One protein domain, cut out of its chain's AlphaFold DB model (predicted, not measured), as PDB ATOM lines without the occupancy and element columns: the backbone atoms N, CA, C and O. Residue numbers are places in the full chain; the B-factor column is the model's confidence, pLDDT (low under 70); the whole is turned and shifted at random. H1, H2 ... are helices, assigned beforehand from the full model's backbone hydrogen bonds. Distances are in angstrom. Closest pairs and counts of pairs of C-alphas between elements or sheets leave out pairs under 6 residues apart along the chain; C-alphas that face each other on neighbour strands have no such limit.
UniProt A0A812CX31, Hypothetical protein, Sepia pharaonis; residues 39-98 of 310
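This is residues 39 to 98 of the 310 residues of the protein "Hypothetical protein" of Sepia pharaonis (UniProt A0A812CX31). One long helix, H1, makes most of the length of this shape, and after a tight turn a shorter helix, H2, folds back beside it, the two forming a narrow, loose V with unequal legs. The first part of H1, residues 39 to 58, sticks out free, and so does the last part of H2, residues 91 to 98. The printed part has 60 residues with two named helices, H1 then H2, and no named strand; its class is all helix. It is only just extended, close to loose, with a radius of gyration of the C-alphas of 16.1 A, and it spans 55 by 21 by 8 A.

H1 is the longest helix, residues 39 to 72, and measures 51.3 A from C-alpha 39 at (147.131, 121.590, 153.781) to C-alpha 72 at (187.352, 148.729, 137.186). H2, residues 77 to 98, measures 32.6 A and ends with C-alpha 98 at (171.388, 123.420, 155.905).

H1 and H2 are close but not clearly touching, with 1 pair of C-alphas within 8 A. Their closest C-alphas are those of Asn 70 and Leu 79, 7.6 A apart. Their lines stand at a shallow tilt of 14 degrees, and they run opposite ways. Their centres are 15.9 A apart. The O i to N i+4 pairs within hydrogen-bond range are 27 of 30 in H1 and 16 of 18 in H2.

The outline is a rod, and the two C-alphas farthest apart are those of Ser 39 and Lys 74, at 55.1 A. The printed part has no cut. The link from H1 to H2, 4 residues, is tight, and residues 71 to 77 stand free. The mean pLDDT of the printed part is 77.3; residues 39 to 43 and residue 79 are under 70.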
ATOM      1  N   SER A  39     146.912 120.143 153.723       51.25
ATOM      2  CA  SER A  39     147.131 121.590 153.781       51.25
ATOM      3  C   SER A  39     148.499 122.001 154.345       51.25
ATOM      4  O   SER A  39     149.027 123.024 153.919       51.25
ATOM      5  N   GLU A  40     149.112 121.219 155.243       54.22
ATOM      6  CA  GLU A  40     150.454 121.526 155.771       54.22
ATOM      7  C   GLU A  40     151.558 121.253 154.737       54.22
ATOM      8  O   GLU A  40     152.523 122.008 154.646       54.22
ATOM      9  N   LEU A  41     151.384 120.239 153.881       54.41
ATOM     10  CA  LEU A  41     152.361 119.894 152.838       54.41
ATOM     11  C   LEU A  41     152.420 120.931 151.705       54.41
ATOM     12  O   LEU A  41     153.474 121.133 151.098       54.41
ATOM     13  N   LEU A  42     151.305 121.610 151.420       57.22
ATOM     14  CA  LEU A  42     151.269 122.674 150.413       57.22
ATOM     15  C   LEU A  42     151.982 123.942 150.898       57.22
ATOM     16  O   LEU A  42     152.696 124.577 150.118       57.22
ATOM     17  N   PHE A  43     151.880 124.253 152.194       57.00
ATOM     18  CA  PHE A  43     152.545 125.408 152.797       57.00
ATOM     19  C   PHE A  43     154.078 125.298 152.713       57.00
ATOM     20  O   PHE A  43     154.765 126.272 152.395       57.00
ATOM     21  N   SER A  44     154.626 124.092 152.893       72.31
ATOM     22  CA  SER A  44     156.071 123.850 152.795       72.31
ATOM     23  C   SER A  44     156.622 124.055 151.378       72.31
ATOM     24  O   SER A  44     157.743 124.542 151.220       72.31
ATOM     25  N   ARG A  45     155.850 123.728 150.332       70.81
ATOM     26  CA  ARG A  45     156.309 123.854 148.936       70.81
ATOM     27  C   ARG A  45     156.388 125.309 148.481       70.81
ATOM     28  O   ARG A  45     157.355 125.689 147.821       70.81
ATOM     29  N   GLU A  46     155.395 126.123 148.827       75.81
ATOM     30  CA  GLU A  46     155.413 127.553 148.498       75.81
ATOM     31  C   GLU A  46     156.538 128.287 149.223       75.81
ATOM     32  O   GLU A  46     157.215 129.123 148.620       75.81
ATOM     33  N   TYR A  47     156.776 127.939 150.490       80.06
ATOM     34  CA  TYR A  47     157.873 128.507 151.261       80.06
ATOM     35  C   TYR A  47     159.229 128.173 150.626       80.06
ATOM     36  O   TYR A  47     160.029 129.073 150.380       80.06
ATOM     37  N   LEU A  48     159.447 126.909 150.254       80.88
ATOM     38  CA  LEU A  48     160.696 126.463 149.632       80.88
ATOM     39  C   LEU A  48     160.940 127.150 148.279       80.88
ATOM     40  O   LEU A  48     162.050 127.611 148.012       80.88
ATOM     41  N   ASN A  49     159.895 127.313 147.462       80.12
ATOM     42  CA  ASN A  49     159.987 128.059 146.204       80.12
ATOM     43  C   ASN A  49     160.339 129.539 146.425       80.12
ATOM     44  O   ASN A  49     161.193 130.070 145.714       80.12
ATOM     45  N   LYS A  50     159.731 130.203 147.416       83.69
ATOM     46  CA  LYS A  50     160.050 131.601 147.752       83.69
ATOM     47  C   LYS A  50     161.484 131.741 148.269       83.69
ATOM     48  O   LYS A  50     162.206 132.629 147.820       83.69
ATOM     49  N   SER A  51     161.930 130.841 149.146       83.56
ATOM     50  CA  SER A  51     163.311 130.821 149.639       83.56
ATOM     51  C   SER A  51     164.319 130.613 148.506       83.56
ATOM     52  O   SER A  51     165.331 131.313 148.457       83.56
ATOM     53  N   LEU A  52     164.029 129.717 147.557       85.06
ATOM     54  CA  LEU A  52     164.883 129.484 146.391       85.06
ATOM     55  C   LEU A  52     164.955 130.716 145.477       85.06
ATOM     56  O   LEU A  52     166.037 131.077 145.016       85.06
ATOM     57  N   GLN A  53     163.830 131.398 145.247       85.75
ATOM     58  CA  GLN A  53     163.801 132.634 144.460       85.75
ATOM     59  C   GLN A  53     164.624 133.753 145.106       85.75
ATOM     60  O   GLN A  53     165.403 134.409 144.415       85.75
ATOM     61  N   ILE A  54     164.516 133.940 146.427       86.88
ATOM     62  CA  ILE A  54     165.328 134.919 147.171       86.88
ATOM     63  C   ILE A  54     166.819 134.588 147.043       86.88
ATOM     64  O   ILE A  54     167.652 135.484 146.862       86.88
ATOM     65  N   LEU A  55     167.163 133.301 147.094       85.88
ATOM     66  CA  LEU A  55     168.538 132.835 146.973       85.88
ATOM     67  C   LEU A  55     169.117 133.073 145.570       85.88
ATOM     68  O   LEU A  55     170.239 133.558 145.432       85.88
ATOM     69  N   LEU A  56     168.334 132.802 144.527       85.44
ATOM     70  CA  LEU A  56     168.718 133.092 143.146       85.44
ATOM     71  C   LEU A  56     168.862 134.599 142.908       85.44
ATOM     72  O   LEU A  56     169.846 135.032 142.312       85.44
ATOM     73  N   ALA A  57     167.935 135.411 143.420       87.00
ATOM     74  CA  ALA A  57     168.003 136.864 143.294       87.00
ATOM     75  C   ALA A  57     169.258 137.434 143.974       87.00
ATOM     76  O   ALA A  57     169.986 138.229 143.379       87.00
ATOM     77  N   THR A  58     169.565 136.984 145.195       84.38
ATOM     78  CA  THR A  58     170.792 137.401 145.893       84.38
ATOM     79  C   THR A  58     172.050 136.948 145.158       84.38
ATOM     80  O   THR A  58     172.997 137.726 145.062       84.38
ATOM     81  N   PHE A  59     172.057 135.746 144.579       86.06
ATOM     82  CA  PHE A  59     173.174 135.262 143.767       86.06
ATOM     83  C   PHE A  59     173.408 136.122 142.514       86.06
ATOM     84  O   PHE A  59     174.541 136.531 142.252       86.06
ATOM     85  N   VAL A  60     172.345 136.483 141.787       86.25
ATOM     86  CA  VAL A  60     172.434 137.361 140.605       86.25
ATOM     87  C   VAL A  60     172.992 138.739 140.973       86.25
ATOM     88  O   VAL A  60     173.871 139.248 140.275       86.25
ATOM     89  N   VAL A  61     172.551 139.323 142.093       88.50
ATOM     90  CA  VAL A  61     173.076 140.612 142.580       88.50
ATOM     91  C   VAL A  61     174.570 140.520 142.906       88.50
ATOM     92  O   VAL A  61     175.325 141.432 142.564       88.50
ATOM     93  N   GLN A  62     175.030 139.421 143.516       84.38
ATOM     94  CA  GLN A  62     176.461 139.225 143.779       84.38
ATOM     95  C   GLN A  62     177.265 139.106 142.479       84.38
ATOM     96  O   GLN A  62     178.297 139.763 142.351       84.38
ATOM     97  N   ILE A  63     176.774 138.363 141.482       82.75
ATOM     98  CA  ILE A  63     177.430 138.269 140.166       82.75
ATOM     99  C   ILE A  63     177.548 139.648 139.515       82.75
ATOM    100  O   ILE A  63     178.616 140.007 139.015       82.75
ATOM    101  N   GLN A  64     176.475 140.443 139.529       85.44
ATOM    102  CA  GLN A  64     176.500 141.789 138.958       85.44
ATOM    103  C   GLN A  64     177.495 142.696 139.683       85.44
ATOM    104  O   GLN A  64     178.262 143.404 139.030       85.44
ATOM    105  N   LYS A  65     177.544 142.631 141.018       84.88
ATOM    106  CA  LYS A  65     178.511 143.390 141.817       84.88
ATOM    107  C   LYS A  65     179.949 143.024 141.455       84.88
ATOM    108  O   LYS A  65     180.775 143.918 141.279       84.88
ATOM    109  N   VAL A  66     180.240 141.735 141.284       80.06
ATOM    110  CA  VAL A  66     181.572 141.294 140.857       80.06
ATOM    111  C   VAL A  66     181.876 141.749 139.429       80.06
ATOM    112  O   VAL A  66     182.978 142.219 139.165       80.06
ATOM    113  N   ARG A  67     180.900 141.713 138.516       80.06
ATOM    114  CA  ARG A  67     181.077 142.213 137.143       80.06
ATOM    115  C   ARG A  67     181.425 143.706 137.108       80.06
ATOM    116  O   ARG A  67     182.286 144.097 136.326       80.06
ATOM    117  N   ILE A  68     180.799 144.514 137.966       82.00
ATOM    118  CA  ILE A  68     181.108 145.945 138.106       82.00
ATOM    119  C   ILE A  68     182.539 146.129 138.629       82.00
ATOM    120  O   ILE A  68     183.324 146.833 137.998       82.00
ATOM    121  N   ILE A  69     182.918 145.428 139.703       81.50
ATOM    122  CA  ILE A  69     184.280 145.495 140.267       81.50
ATOM    123  C   ILE A  69     185.335 145.059 139.234       81.50
ATOM    124  O   ILE A  69     186.407 145.656 139.141       81.50
ATOM    125  N   ASN A  70     185.021 144.055 138.413       73.06
ATOM    126  CA  ASN A  70     185.910 143.570 137.357       73.06
ATOM    127  C   ASN A  70     186.081 144.571 136.217       73.06
ATOM    128  O   ASN A  70     187.140 144.600 135.605       73.06
ATOM    129  N   SER A  71     185.073 145.401 135.941       79.44
ATOM    130  CA  SER A  71     185.203 146.453 134.928       79.44
ATOM    131  C   SER A  71     186.183 147.560 135.341       79.44
ATOM    132  O   SER A  71     186.733 148.240 134.479       79.44
ATOM    133  N   GLU A  72     186.451 147.707 136.643       84.38
ATOM    134  CA  GLU A  72     187.352 148.729 137.186       84.38
ATOM    135  C   GLU A  72     188.792 148.227 137.400       84.38
ATOM    136  O   GLU A  72     189.724 149.033 137.463       84.38
ATOM    137  N   ARG A  73     189.017 146.908 137.493       81.00
ATOM    138  CA  ARG A  73     190.348 146.327 137.742       81.00
ATOM    139  C   ARG A  73     190.976 145.766 136.468       81.00
ATOM    140  O   ARG A  73     190.432 144.865 135.844       81.00
ATOM    141  N   LYS A  74     192.179 146.245 136.132       81.81
ATOM    142  CA  LYS A  74     192.957 145.782 134.965       81.81
ATOM    143  C   LYS A  74     193.718 144.465 135.186       81.81
ATOM    144  O   LYS A  74     194.155 143.871 134.209       81.81
ATOM    145  N   ASP A  75     193.855 143.994 136.431       84.25
ATOM    146  CA  ASP A  75     194.671 142.816 136.758       84.25
ATOM    147  C   ASP A  75     193.840 141.535 136.989       84.25
ATOM    148  O   ASP A  75     193.249 141.367 138.066       84.25
ATOM    149  N   PRO A  76     193.857 140.566 136.049       75.00
ATOM    150  CA  PRO A  76     193.042 139.349 136.118       75.00
ATOM    151  C   PRO A  76     193.478 138.362 137.218       75.00
ATOM    152  O   PRO A  76     192.683 137.536 137.660       75.00
ATOM    153  N   LYS A  77     194.721 138.445 137.717       78.06
ATOM    154  CA  LYS A  77     195.237 137.531 138.759       78.06
ATOM    155  C   LYS A  77     194.677 137.813 140.156       78.06
ATOM    156  O   LYS A  77     194.445 136.884 140.921       78.06
ATOM    157  N   SER A  78     194.400 139.078 140.475       73.62
ATOM    158  CA  SER A  78     193.771 139.466 141.753       73.62
ATOM    159  C   SER A  78     192.314 138.991 141.875       73.62
ATOM    160  O   SER A  78     191.718 139.010 142.951       73.62
ATOM    161  N   LEU A  79     191.753 138.567 140.746       66.31
ATOM    162  CA  LEU A  79     190.342 138.332 140.515       66.31
ATOM    163  C   LEU A  79     189.945 136.899 140.902       66.31
ATOM    164  O   LEU A  79     188.950 136.699 141.594       66.31
ATOM    165  N   LEU A  80     190.781 135.914 140.554       74.69
ATOM    166  CA  LEU A  80     190.600 134.514 140.959       74.69
ATOM    167  C   LEU A  80     190.615 134.352 142.483       74.69
ATOM    168  O   LEU A  80     189.723 133.718 143.042       74.69
ATOM    169  N   HIS A  81     191.559 135.005 143.164       75.19
ATOM    170  CA  HIS A  81     191.641 134.962 144.625       75.19
ATOM    171  C   HIS A  81     190.418 135.576 145.312       75.19
ATOM    172  O   HIS A  81     190.000 135.100 146.365       75.19
ATOM    173  N   PHE A  82     189.833 136.625 144.726       74.12
ATOM    174  CA  PHE A  82     188.628 137.249 145.264       74.12
ATOM    175  C   PHE A  82     187.412 136.321 145.139       74.12
ATOM    176  O   PHE A  82     186.681 136.132 146.112       74.12
ATOM    177  N   PHE A  83     187.238 135.680 143.977       73.50
ATOM    178  CA  PHE A  83     186.171 134.700 143.762       73.50
ATOM    179  C   PHE A  83     186.280 133.495 144.694       73.50
ATOM    180  O   PHE A  83     185.271 133.054 145.239       73.50
ATOM    181  N   GLU A  84     187.488 132.981 144.904       75.75
ATOM    182  CA  GLU A  84     187.711 131.828 145.773       75.75
ATOM    183  C   GLU A  84     187.350 132.142 147.236       75.75
ATOM    184  O   GLU A  84     186.724 131.330 147.922       75.75
ATOM    185  N   LEU A  85     187.655 133.355 147.708       74.44
ATOM    186  CA  LEU A  85     187.353 133.779 149.078       74.44
ATOM    187  C   LEU A  85     185.846 133.979 149.311       74.44
ATOM    188  O   LEU A  85     185.310 133.529 150.331       74.44
ATOM    189  N   ASP A  86     185.150 134.605 148.360       77.94
ATOM    190  CA  ASP A  86     183.706 134.844 148.461       77.94
ATOM    191  C   ASP A  86     182.880 133.574 148.219       77.94
ATOM    192  O   ASP A  86     181.871 133.364 148.901       77.94
ATOM    193  N   PHE A  87     183.324 132.682 147.328       75.44
ATOM    194  CA  PHE A  87     182.664 131.395 147.101       75.44
ATOM    195  C   PHE A  87     182.744 130.501 148.339       75.44
ATOM    196  O   PHE A  87     181.721 129.993 148.797       75.44
ATOM    197  N   ASN A  88     183.918 130.394 148.966       78.62
ATOM    198  CA  ASN A  88     184.075 129.634 150.207       78.62
ATOM    199  C   ASN A  88     183.192 130.190 151.337       78.62
ATOM    200  O   ASN A  88     182.573 129.432 152.088       78.62
ATOM    201  N   LYS A  89     183.059 131.519 151.428       80.25
ATOM    202  CA  LYS A  89     182.175 132.175 152.402       80.25
ATOM    203  C   LYS A  89     180.693 131.925 152.107       80.25
ATOM    204  O   LYS A  89     179.907 131.767 153.045       80.25
ATOM    205  N   LEU A  90     180.305 131.879 150.832       77.12
ATOM    206  CA  LEU A  90     178.951 131.527 150.404       77.12
ATOM    207  C   LEU A  90     178.633 130.059 150.720       77.12
ATOM    208  O   LEU A  90     177.599 129.788 151.330       77.12
ATOM    209  N   CYS A  91     179.539 129.135 150.396       75.00
ATOM    210  CA  CYS A  91     179.414 127.719 150.739       75.00
ATOM    211  C   CYS A  91     179.254 127.521 152.248       75.00
ATOM    212  O   CYS A  91     178.325 126.840 152.674       75.00
ATOM    213  N   LEU A  92     180.069 128.194 153.068       80.38
ATOM    214  CA  LEU A  92     179.971 128.102 154.526       80.38
ATOM    215  C   LEU A  92     178.606 128.583 155.056       80.38
ATOM    216  O   LEU A  92     178.022 127.961 155.950       80.38
ATOM    217  N   LYS A  93     178.057 129.664 154.482       77.81
ATOM    218  CA  LYS A  93     176.712 130.156 154.826       77.81
ATOM    219  C   LYS A  93     175.623 129.161 154.428       77.81
ATOM    220  O   LYS A  93     174.713 128.927 155.219       77.81
ATOM    221  N   MET A  94     175.741 128.546 153.253       71.88
ATOM    222  CA  MET A  94     174.807 127.517 152.786       71.88
ATOM    223  C   MET A  94     174.825 126.282 153.688       71.88
ATOM    224  O   MET A  94     173.766 125.805 154.090       71.88
ATOM    225  N   THR A  95     176.005 125.812 154.101       75.12
ATOM    226  CA  THR A  95     176.128 124.696 155.052       75.12
ATOM    227  C   THR A  95     175.519 125.038 156.413       75.12
ATOM    228  O   THR A  95     174.878 124.193 157.034       75.12
ATOM    229  N   THR A  96     175.666 126.285 156.871       77.44
ATOM    230  CA  THR A  96     175.062 126.746 158.133       77.44
ATOM    231  C   THR A  96     173.533 126.775 158.050       77.44
ATOM    232  O   THR A  96     172.864 126.351 158.991       77.44
ATOM    233  N   LEU A  97     172.969 127.222 156.921       72.69
ATOM    234  CA  LEU A  97     171.522 127.181 156.690       72.69
ATOM    235  C   LEU A  97     171.007 125.740 156.610       72.69
ATOM    236  O   LEU A  97     169.991 125.430 157.225       72.69
ATOM    237  N   GLN A  98     171.737 124.841 155.945       72.38
ATOM    238  CA  GLN A  98     171.388 123.420 155.905       72.38
ATOM    239  C   GLN A  98     171.334 122.814 157.315       72.38
ATOM    240  O   GLN A  98     170.360 122.154 157.660       72.38
TER     241      GLN A  98